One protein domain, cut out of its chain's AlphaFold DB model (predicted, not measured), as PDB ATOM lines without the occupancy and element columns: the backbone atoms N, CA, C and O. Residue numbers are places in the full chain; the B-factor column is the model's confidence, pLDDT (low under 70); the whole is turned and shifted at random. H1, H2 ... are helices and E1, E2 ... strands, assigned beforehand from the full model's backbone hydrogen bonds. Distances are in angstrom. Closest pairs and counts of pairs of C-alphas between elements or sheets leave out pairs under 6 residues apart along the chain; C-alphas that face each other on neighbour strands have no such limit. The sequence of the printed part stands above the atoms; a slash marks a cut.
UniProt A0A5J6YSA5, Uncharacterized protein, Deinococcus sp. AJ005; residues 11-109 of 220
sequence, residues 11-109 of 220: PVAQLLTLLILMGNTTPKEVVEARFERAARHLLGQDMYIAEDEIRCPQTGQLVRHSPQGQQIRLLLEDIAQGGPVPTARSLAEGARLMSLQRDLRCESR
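AT A GLANCE: This is residues 11 to 109 of the 220 residues of an uncharacterized protein of Deinococcus sp. AJ005 (UniProt A0A5J6YSA5). Three helices, H1, H2 and H3, make a small body with their centres in a triangle, and H4 crosses H1 and runs outward as an arm whose residues 100 to 109 stick out at one end. A loop with the short strand E1 makes the opposite end of the longest axis. The printed part has 99 residues, mostly helix, in the order H1, H2, E1, H3, H4. It is compact, with a radius of gyration of the C-alphas of 14.2 A, yet elongated, spanning 51 by 31 by 21 A.

HOW THE PARTS SIT: H4, residues 88 to 107, touches H1, residues 11 to 20, with residues 91 to 95 alone, about perpendicular at 77 degrees; their closest C-alphas, Leu 16 and Ala 95, are 5.6 A apart. H4 touches H2, residues 28 to 42, with residues 88 to 92 alone, at a steep tilt of 50 degrees, opposite ways; their closest C-alphas, Ala 39 and Ala 88, are 5.0 A apart. H1 and H2 form a helical hairpin at a shallow tilt of 34 degrees, only just short of steep; their closest C-alphas, Leu 19 and Arg 34, are 6.2 A apart. H3, residues 67 to 82, touches H1, with the closest C-alphas, Pro 11 and Leu 75, 6.2 A apart. H3 and H4 are apart. E1, residues 62 to 64, pairs with no named strand, but residues 54 to 55 pair with it, antiparallel. In the four helices every O i to N i+4 pair is within hydrogen-bond range.

IN THESE COORDINATES: H4 is 28.0 A long, H3 22.5 A, H2 21.1 A, H1 14.3 A and E1 5.7 A. C-alpha 11 is at (6.708, 23.250, 37.650) and C-alpha 107 at (19.522, 45.179, 43.260).

THE WHOLE: The C-alphas farthest apart, Gln 58 and Ser 108, are 51.6 A apart. The printed part has no cut; H2 to E1 is a long link. Mean pLDDT of the printed part is 72.1, with residues 92 to 109 among those under 70.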
ATOM      1  N   PRO A  11       6.284  23.702  38.982       64.94
ATOM      2  CA  PRO A  11       6.708  23.250  37.650       64.94
ATOM      3  C   PRO A  11       6.780  24.355  36.587       64.94
ATOM      4  O   PRO A  11       7.702  24.379  35.771       64.94
ATOM      5  N   VAL A  12       5.848  25.315  36.606       70.62
ATOM      6  CA  VAL A  12       5.859  26.462  35.686       70.62
ATOM      7  C   VAL A  12       7.034  27.385  36.007       70.62
ATOM      8  O   VAL A  12       7.714  27.834  35.090       70.62
ATOM      9  N   ALA A  13       7.344  27.628  37.281       66.25
ATOM     10  CA  ALA A  13       8.519  28.414  37.660       66.25
ATOM     11  C   ALA A  13       9.843  27.731  37.248       66.25
ATOM     12  O   ALA A  13      10.754  28.413  36.767       66.25
ATOM     13  N   GLN A  14       9.963  26.399  37.351       66.69
ATOM     14  CA  GLN A  14      11.142  25.691  36.823       66.69
ATOM     15  C   GLN A  14      11.235  25.756  35.309       66.69
ATOM     16  O   GLN A  14      12.318  26.012  34.780       66.69
ATOM     17  N   LEU A  15      10.118  25.549  34.610       79.06
ATOM     18  CA  LEU A  15      10.090  25.642  33.159       79.06
ATOM     19  C   LEU A  15      10.600  27.013  32.708       79.06
ATOM     20  O   LEU A  15      11.507  27.097  31.885       79.06
ATOM     21  N   LEU A  16      10.078  28.090  33.297       76.62
ATOM     22  CA  LEU A  16      10.521  29.451  32.999       76.62
ATOM     23  C   LEU A  16      12.014  29.637  33.282       76.62
ATOM     24  O   LEU A  16      12.724  30.214  32.465       76.62
ATOM     25  N   THR A  17      12.506  29.100  34.397       74.69
ATOM     26  CA  THR A  17      13.931  29.136  34.744       74.69
ATOM     27  C   THR A  17      14.793  28.468  33.670       74.69
ATOM     28  O   THR A  17      15.749  29.087  33.208       74.69
ATOM     29  N   LEU A  18      14.445  27.255  33.229       74.31
ATOM     30  CA  LEU A  18      15.210  26.507  32.224       74.31
ATOM     31  C   LEU A  18      15.156  27.138  30.832       74.31
ATOM     32  O   LEU A  18      16.155  27.104  30.114       74.31
ATOM     33  N   LEU A  19      14.028  27.743  30.457       77.06
ATOM     34  CA  LEU A  19      13.900  28.446  29.177       77.06
ATOM     35  C   LEU A  19      14.777  29.716  29.133       77.06
ATOM     36  O   LEU A  19      15.192  30.137  28.051       77.06
ATOM     37  N   ILE A  20      15.125  30.281  30.296       76.19
ATOM     38  CA  ILE A  20      15.917  31.516  30.438       76.19
ATOM     39  C   ILE A  20      17.380  31.238  30.859       76.19
ATOM     40  O   ILE A  20      18.210  32.135  30.784       76.19
ATOM     41  N   LEU A  21      17.742  30.014  31.279       67.31
ATOM     42  CA  LEU A  21      18.985  29.724  32.026       67.31
ATOM     43  C   LEU A  21      20.319  29.950  31.284       67.31
ATOM     44  O   LEU A  21      21.379  29.877  31.896       67.31
ATOM     45  N   MET A  22      20.309  30.226  29.986       52.09
ATOM     46  CA  MET A  22      21.544  30.479  29.242       52.09
ATOM     47  C   MET A  22      21.851  31.973  29.263       52.09
ATOM     48  O   MET A  22      21.224  32.685  28.494       52.09
ATOM     49  N   GLY A  23      22.792  32.390  30.124       45.25
ATOM     50  CA  GLY A  23      23.581  33.638  30.104       45.25
ATOM     51  C   GLY A  23      22.858  34.972  29.841       45.25
ATOM     52  O   GLY A  23      22.004  35.096  28.974       45.25
ATOM     53  N   ASN A  24      23.304  36.056  30.483       46.44
ATOM     54  CA  ASN A  24      22.808  37.427  30.238       46.44
ATOM     55  C   ASN A  24      23.018  37.951  28.788       46.44
ATOM     56  O   ASN A  24      22.819  39.132  28.523       46.44
ATOM     57  N   THR A  25      23.440  37.096  27.852       53.81
ATOM     58  CA  THR A  25      23.792  37.395  26.461       53.81
ATOM     59  C   THR A  25      22.907  36.689  25.426       53.81
ATOM     60  O   THR A  25      23.119  36.889  24.230       53.81
ATOM     61  N   THR A  26      21.918  35.878  25.830       63.97
ATOM     62  CA  THR A  26      21.020  35.223  24.859       63.97
ATOM     63  C   THR A  26      20.082  36.253  24.210       63.97
ATOM     64  O   THR A  26      19.373  36.956  24.937       63.97
ATOM     65  N   PRO A  27      20.020  36.339  22.863       74.25
ATOM     66  CA  PRO A  27      19.113  37.251  22.172       74.25
ATOM     67  C   PRO A  27      17.653  36.999  22.547       74.25
ATOM     68  O   PRO A  27      17.221  35.855  22.731       74.25
ATOM     69  N   LYS A  28      16.871  38.074  22.632       71.75
ATOM     70  CA  LYS A  28      15.465  38.024  23.049       71.75
ATOM     71  C   LYS A  28      14.629  37.124  22.137       71.75
ATOM     72  O   LYS A  28      13.753  36.412  22.615       71.75
ATOM     73  N   GLU A  29      14.954  37.099  20.852       77.00
ATOM     74  CA  GLU A  29      14.290  36.307  19.819       77.00
ATOM     75  C   GLU A  29      14.460  34.802  20.075       77.00
ATOM     76  O   GLU A  29      13.527  34.022  19.893       77.00
ATOM     77  N   VAL A  30      15.634  34.386  20.562       77.38
ATOM     78  CA  VAL A  30      15.914  32.984  20.916       77.38
ATOM     79  C   VAL A  30      15.081  32.572  22.128       77.38
ATOM     80  O   VAL A  30      14.489  31.491  22.149       77.38
ATOM     81  N   VAL A  31      14.984  33.453  23.124       75.94
ATOM     82  CA  VAL A  31      14.163  33.229  24.320       75.94
ATOM     83  C   VAL A  31      12.670  33.165  23.962       75.94
ATOM     84  O   VAL A  31      11.959  32.279  24.433       75.94
ATOM     85  N   GLU A  32      12.187  34.043  23.084       79.62
ATOM     86  CA  GLU A  32      10.805  34.011  22.590       79.62
ATOM     87  C   GLU A  32      10.506  32.716  21.816       79.62
ATOM     88  O   GLU A  32       9.508  32.051  22.104       79.62
ATOM     89  N   ALA A  33      11.415  32.279  20.940       82.19
ATOM     90  CA  ALA A  33      11.285  31.017  20.210       82.19
ATOM     91  C   ALA A  33      11.270  29.784  21.138       82.19
ATOM     92  O   ALA A  33      10.627  28.772  20.845       82.19
ATOM     93  N   ARG A  34      11.964  29.834  22.283       85.94
ATOM     94  CA  ARG A  34      11.865  28.795  23.325       85.94
ATOM     95  C   ARG A  34      10.475  28.753  23.947       85.94
ATOM     96  O   ARG A  34       9.910  27.665  24.060       85.94
ATOM     97  N   PHE A  35       9.922  29.905  24.330       85.62
ATOM     98  CA  PHE A  35       8.571  29.972  24.895       85.62
ATOM     99  C   PHE A  35       7.513  29.510  23.898       85.62
ATOM    100  O   PHE A  35       6.577  28.811  24.284       85.62
ATOM    101  N   GLU A  36       7.673  29.849  22.621       84.62
ATOM    102  CA  GLU A  36       6.763  29.402  21.574       84.62
ATOM    103  C   GLU A  36       6.812  27.881  21.388       84.62
ATOM    104  O   GLU A  36       5.767  27.232  21.431       84.62
ATOM    105  N   ARG A  37       8.008  27.283  21.282       91.31
ATOM    106  CA  ARG A  37       8.160  25.816  21.218       91.31
ATOM    107  C   ARG A  37       7.545  25.126  22.439       91.31
ATOM    108  O   ARG A  37       6.840  24.131  22.286       91.31
ATOM    109  N   ALA A  38       7.778  25.661  23.638       87.75
ATOM    110  CA  ALA A  38       7.222  25.123  24.879       87.75
ATOM    111  C   ALA A  38       5.685  25.179  24.883       87.75
ATOM    112  O   ALA A  38       5.028  24.190  25.195       87.75
ATOM    113  N   ALA A  39       5.104  26.305  24.468       87.44
ATOM    114  CA  ALA A  39       3.658  26.464  24.382       87.44
ATOM    115  C   ALA A  39       3.024  25.544  23.332       87.44
ATOM    116  O   ALA A  39       1.986  24.944  23.595       87.44
ATOM    117  N   ARG A  40       3.647  25.389  22.156       88.38
ATOM    118  CA  ARG A  40       3.173  24.449  21.127       88.38
ATOM    119  C   ARG A  40       3.157  23.017  21.650       88.38
ATOM    120  O   ARG A  40       2.198  22.296  21.394       88.38
ATOM    121  N   HIS A  41       4.169  22.630  22.423       91.62
ATOM    122  CA  HIS A  41       4.215  21.313  23.049       91.62
ATOM    123  C   HIS A  41       3.120  21.104  24.085       91.62
ATOM    124  O   HIS A  41       2.393  20.117  24.037       91.62
ATOM    125  N   LEU A  42       2.946  22.082  24.961       86.75
ATOM    126  CA  LEU A  42       1.882  22.108  25.954       86.75
ATOM    127  C   LEU A  42       0.472  22.032  25.343       86.75
ATOM    128  O   LEU A  42      -0.427  21.436  25.927       86.75
ATOM    129  N   LEU A  43       0.282  22.606  24.154       85.19
ATOM    130  CA  LEU A  43      -0.964  22.532  23.386       85.19
ATOM    131  C   LEU A  43      -1.093  21.251  22.540       85.19
ATOM    132  O   LEU A  43      -2.053  21.122  21.783       85.19
ATOM    133  N   GLY A  44      -0.130  20.326  22.619       86.38
ATOM    134  CA  GLY A  44      -0.113  19.089  21.833       86.38
ATOM    135  C   GLY A  44       0.109  19.295  20.330       86.38
ATOM    136  O   GLY A  44      -0.204  18.412  19.538       86.38
ATOM    137  N   GLN A  45       0.616  20.458  19.916       86.88
ATOM    138  CA  GLN A  45       0.781  20.823  18.505       86.88
ATOM    139  C   GLN A  45       2.110  20.344  17.909       86.88
ATOM    140  O   GLN A  45       2.180  20.119  16.704       86.88
ATOM    141  N   ASP A  46       3.171  20.238  18.716       88.38
ATOM    142  CA  ASP A  46       4.475  19.713  18.285       88.38
ATOM    143  C   ASP A  46       5.313  19.220  19.477       88.38
ATOM    144  O   ASP A  46       5.004  19.484  20.635       88.38
ATOM    145  N   MET A  47       6.411  18.513  19.222       87.81
ATOM    146  CA  MET A  47       7.370  18.147  20.262       87.81
ATOM    147  C   MET A  47       8.302  19.325  20.582       87.81
ATOM    148  O   MET A  47       8.832  19.960  19.673       87.81
ATOM    149  N   TYR A  48       8.566  19.591  21.866       88.75
ATOM    150  CA  TYR A  48       9.626  20.526  22.239       88.75
ATOM    151  C   TYR A  48      10.995  19.937  21.880       88.75
ATOM    152  O   TYR A  48      11.358  18.859  22.357       88.75
ATOM    153  N   ILE A  49      11.756  20.661  21.061       87.75
ATOM    154  CA  ILE A  49      13.116  20.314  20.634       87.75
ATOM    155  C   ILE A  49      14.015  21.473  21.049       87.75
ATOM    156  O   ILE A  49      13.759  22.602  20.621       87.75
ATOM    157  N   ALA A  50      15.020  21.213  21.883       82.88
ATOM    158  CA  ALA A  50      16.006  22.215  22.285       82.88
ATOM    159  C   ALA A  50      16.968  22.548  21.129       82.88
ATOM    160  O   ALA A  50      17.068  21.819  20.150       82.88
ATOM    161  N   GLU A  51      17.664  23.681  21.212       80.44
ATOM    162  CA  GLU A  51      18.567  24.166  20.156       80.44
ATOM    163  C   GLU A  51      19.726  23.218  19.842       80.44
ATOM    164  O   GLU A  51      20.224  23.205  18.719       80.44
ATOM    165  N   ASP A  52      20.164  22.445  20.829       76.94
ATOM    166  CA  ASP A  52      21.250  21.479  20.701       76.94
ATOM    167  C   ASP A  52      20.765  20.068  20.328       76.94
ATOM    168  O   ASP A  52      21.571  19.142  20.180       76.94
ATOM    169  N   GLU A  53      19.458  19.907  20.125       81.31
ATOM    170  CA  GLU A  53      18.814  18.666  19.722       81.31
ATOM    171  C   GLU A  53      18.482  18.667  18.232       81.31
ATOM    172  O   GLU A  53      18.265  19.697  17.596       81.31
ATOM    173  N   ILE A  54      18.441  17.469  17.652       85.12
ATOM    174  CA  ILE A  54      18.218  17.291  16.217       85.12
ATOM    175  C   ILE A  54      17.115  16.267  16.014       85.12
ATOM    176  O   ILE A  54      17.149  15.173  16.584       85.12
ATOM    177  N   ARG A  55      16.160  16.616  15.153       87.75
ATOM    178  CA  ARG A  55      15.097  15.731  14.679       87.75
ATOM    179  C   ARG A  55      15.482  15.146  13.325       87.75
ATOM    180  O   ARG A  55      15.948  15.869  12.447       87.75
ATOM    181  N   CYS A  56      15.250  13.854  13.136       84.94
ATOM    182  CA  CYS A  56      15.333  13.223  11.829       84.94
ATOM    183  C   CYS A  56      14.230  13.801  10.923       84.94
ATOM    184  O   CYS A  56      13.054  13.692  11.282       84.94
ATOM    185  N   PRO A  57      14.561  14.373   9.752       81.38
ATOM    186  CA  PRO A  57      13.557  14.914   8.837       81.38
ATOM    187  C   PRO A  57      12.618  13.843   8.272       81.38
ATOM    188  O   PRO A  57      11.462  14.140   7.994       81.38
ATOM    189  N   GLN A  58      13.100  12.604   8.104       81.75
ATOM    190  CA  GLN A  58      12.308  11.523   7.511       81.75
ATOM    191  C   GLN A  58      11.379  10.837   8.518       81.75
ATOM    192  O   GLN A  58      10.244  10.520   8.181       81.75
ATOM    193  N   THR A  59      11.851  10.584   9.741       84.31
ATOM    194  CA  THR A  59      11.084   9.821  10.745       84.31
ATOM    195  C   THR A  59      10.411  10.708  11.784       84.31
ATOM    196  O   THR A  59       9.560  10.247  12.538       84.31
ATOM    197  N   GLY A  60      10.814  11.977  11.875       79.88
ATOM    198  CA  GLY A  60      10.355  12.885  12.913       79.88
ATOM    199  C   GLY A  60      10.829  12.509  14.323       79.88
ATOM    200  O   GLY A  60      10.377  13.136  15.279       79.88
ATOM    201  N   GLN A  61      11.720  11.528  14.479       82.06
ATOM    202  CA  GLN A  61      12.260  11.133  15.779       82.06
ATOM    203  C   GLN A  61      13.424  12.031  16.194       82.06
ATOM    204  O   GLN A  61      14.139  12.570  15.347       82.06
ATOM    205  N   LEU A  62      13.630  12.185  17.502       82.44
ATOM    206  CA  LEU A  62      14.833  12.826  18.018       82.44
ATOM    207  C   LEU A  62      16.033  11.896  17.785       82.44
ATOM    208  O   LEU A  62      15.989  10.728  18.153       82.44
ATOM    209  N   VAL A  63      17.085  12.415  17.159       83.00
ATOM    210  CA  VAL A  63      18.338  11.687  16.889       83.00
ATOM    211  C   VAL A  63      19.416  12.095  17.884       83.00
ATOM    212  O   VAL A  63      20.263  11.294  18.265       83.00
ATOM    213  N   ARG A  64      19.375  13.355  18.327       75.19
ATOM    214  CA  ARG A  64      20.267  13.893  19.348       75.19
ATOM    215  C   ARG A  64      19.436  14.438  20.494       75.19
ATOM    216  O   ARG A  64      18.599  15.307  20.268       75.19
ATOM    217  N   HIS A  65      19.704  13.926  21.689       72.69
ATOM    218  CA  HIS A  65      19.076  14.346  22.935       72.69
ATOM    219  C   HIS A  65      20.022  15.243  23.723       72.69
ATOM    220  O   HIS A  65      21.227  14.985  23.756       72.69
ATOM    221  N   SER A  66      19.461  16.234  24.407       72.31
ATOM    222  CA  SER A  66      20.170  16.985  25.430       72.31
ATOM    223  C   SER A  66      19.521  16.780  26.797       72.31
ATOM    224  O   SER A  66      18.291  16.679  26.888       72.31
ATOM    225  N   PRO A  67      20.316  16.711  27.885       64.81
ATOM    226  CA  PRO A  67      19.771  16.601  29.235       64.81
ATOM    227  C   PRO A  67      18.781  17.728  29.554       64.81
ATOM    228  O   PRO A  67      17.704  17.477  30.093       64.81
ATOM    229  N   GLN A  68      19.097  18.960  29.136       70.12
ATOM    230  CA  GLN A  68      18.220  20.117  29.310       70.12
ATOM    231  C   GLN A  68      16.928  19.989  28.488       70.12
ATOM    232  O   GLN A  68      15.846  20.219  29.025       70.12
ATOM    233  N   GLY A  69      17.007  19.593  27.212       73.75
ATOM    234  CA  GLY A  69      15.828  19.391  26.365       73.75
ATOM    235  C   GLY A  69      14.901  18.300  26.902       73.75
ATOM    236  O   GLY A  69      13.678  18.464  26.913       73.75
ATOM    237  N   GLN A  70      15.470  17.216  27.437       76.44
ATOM    238  CA  GLN A  70      14.709  16.165  28.108       76.44
ATOM    239  C   GLN A  70      14.039  16.669  29.389       76.44
ATOM    240  O   GLN A  70      12.857  16.400  29.595       76.44
ATOM    241  N   GLN A  71      14.757  17.427  30.218       70.50
ATOM    242  CA  GLN A  71      14.200  18.008  31.437       70.50
ATOM    243  C   GLN A  71      13.047  18.972  31.131       70.50
ATOM    244  O   GLN A  71      12.009  18.914  31.786       70.50
ATOM    245  N   ILE A  72      13.185  19.810  30.098       77.56
ATOM    246  CA  ILE A  72      12.118  20.714  29.657       77.56
ATOM    247  C   ILE A  72      10.893  19.922  29.192       77.56
ATOM    248  O   ILE A  72       9.789  20.227  29.632       77.56
ATOM    249  N   ARG A  73      11.055  18.881  28.362       85.12
ATOM    250  CA  ARG A  73       9.924  18.030  27.943       85.12
ATOM    251  C   ARG A  73       9.187  17.409  29.128       85.12
ATOM    252  O   ARG A  73       7.969  17.510  29.188       85.12
ATOM    253  N   LEU A  74       9.912  16.856  30.103       76.06
ATOM    254  CA  LEU A  74       9.309  16.266  31.303       76.06
ATOM    255  C   LEU A  74       8.487  17.280  32.113       76.06
ATOM    256  O   LEU A  74       7.407  16.948  32.593       76.06
ATOM    257  N   LEU A  75       8.970  18.520  32.241       76.31
ATOM    258  CA  LEU A  75       8.220  19.597  32.893       76.31
ATOM    259  C   LEU A  75       6.955  19.962  32.129       76.31
ATOM    260  O   LEU A  75       5.920  20.226  32.732       76.31
ATOM    261  N   LEU A  76       7.040  20.017  30.801       84.75
ATOM    262  CA  LEU A  76       5.888  20.348  29.976       84.75
ATOM    263  C   LEU A  76       4.820  19.248  30.059       84.75
ATOM    264  O   LEU A  76       3.640  19.572  30.146       84.75
ATOM    265  N   GLU A  77       5.223  17.975  30.095       84.44
ATOM    266  CA  GLU A  77       4.323  16.838  30.328       84.44
ATOM    267  C   GLU A  77       3.634  16.931  31.701       84.44
ATOM    268  O   GLU A  77       2.417  16.775  31.785       84.44
ATOM    269  N   ASP A  78       4.386  17.244  32.759       77.12
ATOM    270  CA  ASP A  78       3.851  17.421  34.115       77.12
ATOM    271  C   ASP A  78       2.853  18.591  34.192       77.12
ATOM    272  O   ASP A  78       1.739  18.451  34.698       77.12
ATOM    273  N   ILE A  79       3.194  19.735  33.588       78.62
ATOM    274  CA  ILE A  79       2.309  20.907  33.513       78.62
ATOM    275  C   ILE A  79       1.033  20.587  32.724       78.62
ATOM    276  O   ILE A  79      -0.049  21.017  33.127       78.62
ATOM    277  N   ALA A  80       1.139  19.838  31.622       81.12
ATOM    278  CA  ALA A  80      -0.013  19.438  30.817       81.12
ATOM    279  C   ALA A  80      -0.976  18.517  31.585       81.12
ATOM    280  O   ALA A  80      -2.183  18.565  31.355       81.12
ATOM    281  N   GLN A  81      -0.463  17.706  32.515       75.56
ATOM    282  CA  GLN A  81      -1.266  16.824  33.369       75.56
ATOM    283  C   GLN A  81      -1.812  17.531  34.622       75.56
ATOM    284  O   GLN A  81      -2.880  17.174  35.117       75.56
ATOM    285  N   GLY A  82      -1.097  18.536  35.135       66.81
ATOM    286  CA  GLY A  82      -1.344  19.165  36.437       66.81
ATOM    287  C   GLY A  82      -2.356  20.318  36.466       66.81
ATOM    288  O   GLY A  82      -2.614  20.863  37.543       66.81
ATOM    289  N   GLY A  83      -2.938  20.725  35.331       64.50
ATOM    290  CA  GLY A  83      -4.002  21.733  35.305       64.50
ATOM    291  C   GLY A  83      -3.994  22.655  34.079       64.50
ATOM    292  O   GLY A  83      -3.741  22.198  32.968       64.50
ATOM    293  N   PRO A  84      -4.356  23.948  34.228       66.44
ATOM    294  CA  PRO A  84      -4.517  24.844  33.090       66.44
ATOM    295  C   PRO A  84      -3.186  25.092  32.377       66.44
ATOM    296  O   PRO A  84      -2.221  25.581  32.965       66.44
ATOM    297  N   VAL A  85      -3.187  24.795  31.081       76.62
ATOM    298  CA  VAL A  85      -2.020  24.881  30.211       76.62
ATOM    299  C   VAL A  85      -1.649  26.346  29.930       76.62
ATOM    300  O   VAL A  85      -2.488  27.101  29.427       76.62
ATOM    301  N   PRO A  86      -0.409  26.785  30.219       71.12
ATOM    302  CA  PRO A  86       0.008  28.153  29.949       71.12
ATOM    303  C   PRO A  86       0.255  28.384  28.450       71.12
ATOM    304  O   PRO A  86       0.854  27.574  27.747       71.12
ATOM    305  N   THR A  87      -0.175  29.544  27.962       75.50
ATOM    306  CA  THR A  87       0.129  30.043  26.610       75.50
ATOM    307  C   THR A  87       1.555  30.597  26.523       75.50
ATOM    308  O   THR A  87       2.127  31.005  27.537       75.50
ATOM    309  N   ALA A  88       2.099  30.731  25.306       71.50
ATOM    310  CA  ALA A  88       3.401  31.372  25.071       71.50
ATOM    311  C   ALA A  88       3.477  32.772  25.698       71.50
ATOM    312  O   ALA A  88       4.454  33.111  26.362       71.50
ATOM    313  N   ARG A  89       2.404  33.564  25.562       71.25
ATOM    314  CA  ARG A  89       2.306  34.904  26.153       71.25
ATOM    315  C   ARG A  89       2.376  34.860  27.679       71.25
ATOM    316  O   ARG A  89       3.115  35.644  28.260       71.25
ATOM    317  N   SER A  90       1.648  33.945  28.321       69.44
ATOM    318  CA  SER A  90       1.695  33.803  29.784       69.44
ATOM    319  C   SER A  90       3.033  33.262  30.288       69.44
ATOM    320  O   SER A  90       3.466  33.655  31.367       69.44
ATOM    321  N   LEU A  91       3.716  32.414  29.510       75.06
ATOM    322  CA  LEU A  91       5.077  31.985  29.833       75.06
ATOM    323  C   LEU A  91       6.050  33.170  29.746       75.06
ATOM    324  O   LEU A  91       6.784  33.430  30.691       75.06
ATOM    325  N   ALA A  92       5.999  33.953  28.667       68.62
ATOM    326  CA  ALA A  92       6.833  35.144  28.512       68.62
ATOM    327  C   ALA A  92       6.561  36.209  29.595       68.62
ATOM    328  O   ALA A  92       7.480  36.882  30.059       68.62
ATOM    329  N   GLU A  93       5.309  36.367  30.024       66.25
ATOM    330  CA  GLU A  93       4.935  37.272  31.114       66.25
ATOM    331  C   GLU A  93       5.445  36.769  32.473       66.25
ATOM    332  O   GLU A  93       6.068  37.532  33.210       66.25
ATOM    333  N   GLY A  94       5.294  35.473  32.767       65.38
ATOM    334  CA  GLY A  94       5.869  34.849  33.961       65.38
ATOM    335  C   GLY A  94       7.398  34.939  34.000       65.38
ATOM    336  O   GLY A  94       7.975  35.225  35.045       65.38
ATOM    337  N   ALA A  95       8.056  34.771  32.853       65.81
ATOM    338  CA  ALA A  95       9.495  34.957  32.698       65.81
ATOM    339  C   ALA A  95       9.936  36.381  33.045       65.81
ATOM    340  O   ALA A  95      10.873  36.556  33.815       65.81
ATOM    341  N   ARG A  96       9.236  37.399  32.527       62.56
ATOM    342  CA  ARG A  96       9.516  38.808  32.849       62.56
ATOM    343  C   ARG A  96       9.344  39.091  34.335       62.56
ATOM    344  O   ARG A  96      10.176  39.784  34.905       62.56
ATOM    345  N   LEU A  97       8.309  38.541  34.966       57.44
ATOM    346  CA  LEU A  97       8.092  38.684  36.407       57.44
ATOM    347  C   LEU A  97       9.191  37.993  37.225       57.44
ATOM    348  O   LEU A  97       9.618  38.534  38.239       57.44
ATOM    349  N   MET A  98       9.699  36.847  36.765       58.81
ATOM    350  CA  MET A  98      10.843  36.177  37.388       58.81
ATOM    351  C   MET A  98      12.160  36.922  37.183       58.81
ATOM    352  O   MET A  98      12.952  36.990  38.119       58.81
ATOM    353  N   SER A  99      12.402  37.493  36.000       53.62
ATOM    354  CA  SER A  99      13.553  38.367  35.761       53.62
ATOM    355  C   SER A  99      13.469  39.606  36.639       53.62
ATOM    356  O   SER A  99      14.412  39.871  37.359       53.62
ATOM    357  N   LEU A 100      12.312  40.268  36.721       43.59
ATOM    358  CA  LEU A 100      12.094  41.384  37.644       43.59
ATOM    359  C   LEU A 100      12.288  40.965  39.104       43.59
ATOM    360  O   LEU A 100      12.856  41.717  39.878       43.59
ATOM    361  N   GLN A 101      11.871  39.764  39.504       47.28
ATOM    362  CA  GLN A 101      12.127  39.259  40.852       47.28
ATOM    363  C   GLN A 101      13.612  38.938  41.080       47.28
ATOM    364  O   GLN A 101      14.104  39.151  42.185       47.28
ATOM    365  N   ARG A 102      14.333  38.440  40.068       48.09
ATOM    366  CA  ARG A 102      15.792  38.256  40.114       48.09
ATOM    367  C   ARG A 102      16.514  39.591  40.164       48.09
ATOM    368  O   ARG A 102      17.408  39.715  40.981       48.09
ATOM    369  N   ASP A 103      16.097  40.571  39.378       41.69
ATOM    370  CA  ASP A 103      16.677  41.908  39.316       41.69
ATOM    371  C   ASP A 103      16.384  42.675  40.604       41.69
ATOM    372  O   ASP A 103      17.299  43.223  41.193       41.69
ATOM    373  N   LEU A 104      15.168  42.596  41.152       31.02
ATOM    374  CA  LEU A 104      14.841  43.131  42.480       31.02
ATOM    375  C   LEU A 104      15.612  42.403  43.592       31.02
ATOM    376  O   LEU A 104      16.051  43.035  44.549       31.02
ATOM    377  N   ARG A 105      15.834  41.085  43.470       41.75
ATOM    378  CA  ARG A 105      16.710  40.331  44.387       41.75
ATOM    379  C   ARG A 105      18.187  40.705  44.212       41.75
ATOM    380  O   ARG A 105      18.889  40.760  45.215       41.75
ATOM    381  N   CYS A 106      18.654  40.991  42.999       39.09
ATOM    382  CA  CYS A 106      20.028  41.388  42.688       39.09
ATOM    383  C   CYS A 106      20.312  42.839  43.093       39.09
ATOM    384  O   CYS A 106      21.320  43.081  43.744       39.09
ATOM    385  N   GLU A 107      19.416  43.785  42.812       36.53
ATOM    386  CA  GLU A 107      19.522  45.179  43.260       36.53
ATOM    387  C   GLU A 107      19.367  45.305  44.784       36.53
ATOM    388  O   GLU A 107      19.952  46.201  45.389       36.53
ATOM    389  N   SER A 108      18.665  44.369  45.440       37.41
ATOM    390  CA  SER A 108      18.625  44.289  46.911       37.41
ATOM    391  C   SER A 108      19.849  43.614  47.551       37.41
ATOM    392  O   SER A 108      20.021  43.690  48.769       37.41
ATOM    393  N   ARG A 109      20.721  42.955  46.772       44.56
ATOM    394  CA  ARG A 109      21.916  42.274  47.287       44.56
ATOM    395  C   ARG A 109      23.123  43.208  47.202       44.56
ATOM    396  O   ARG A 109      23.877  43.193  46.236       44.56
TER     397      ARG A 109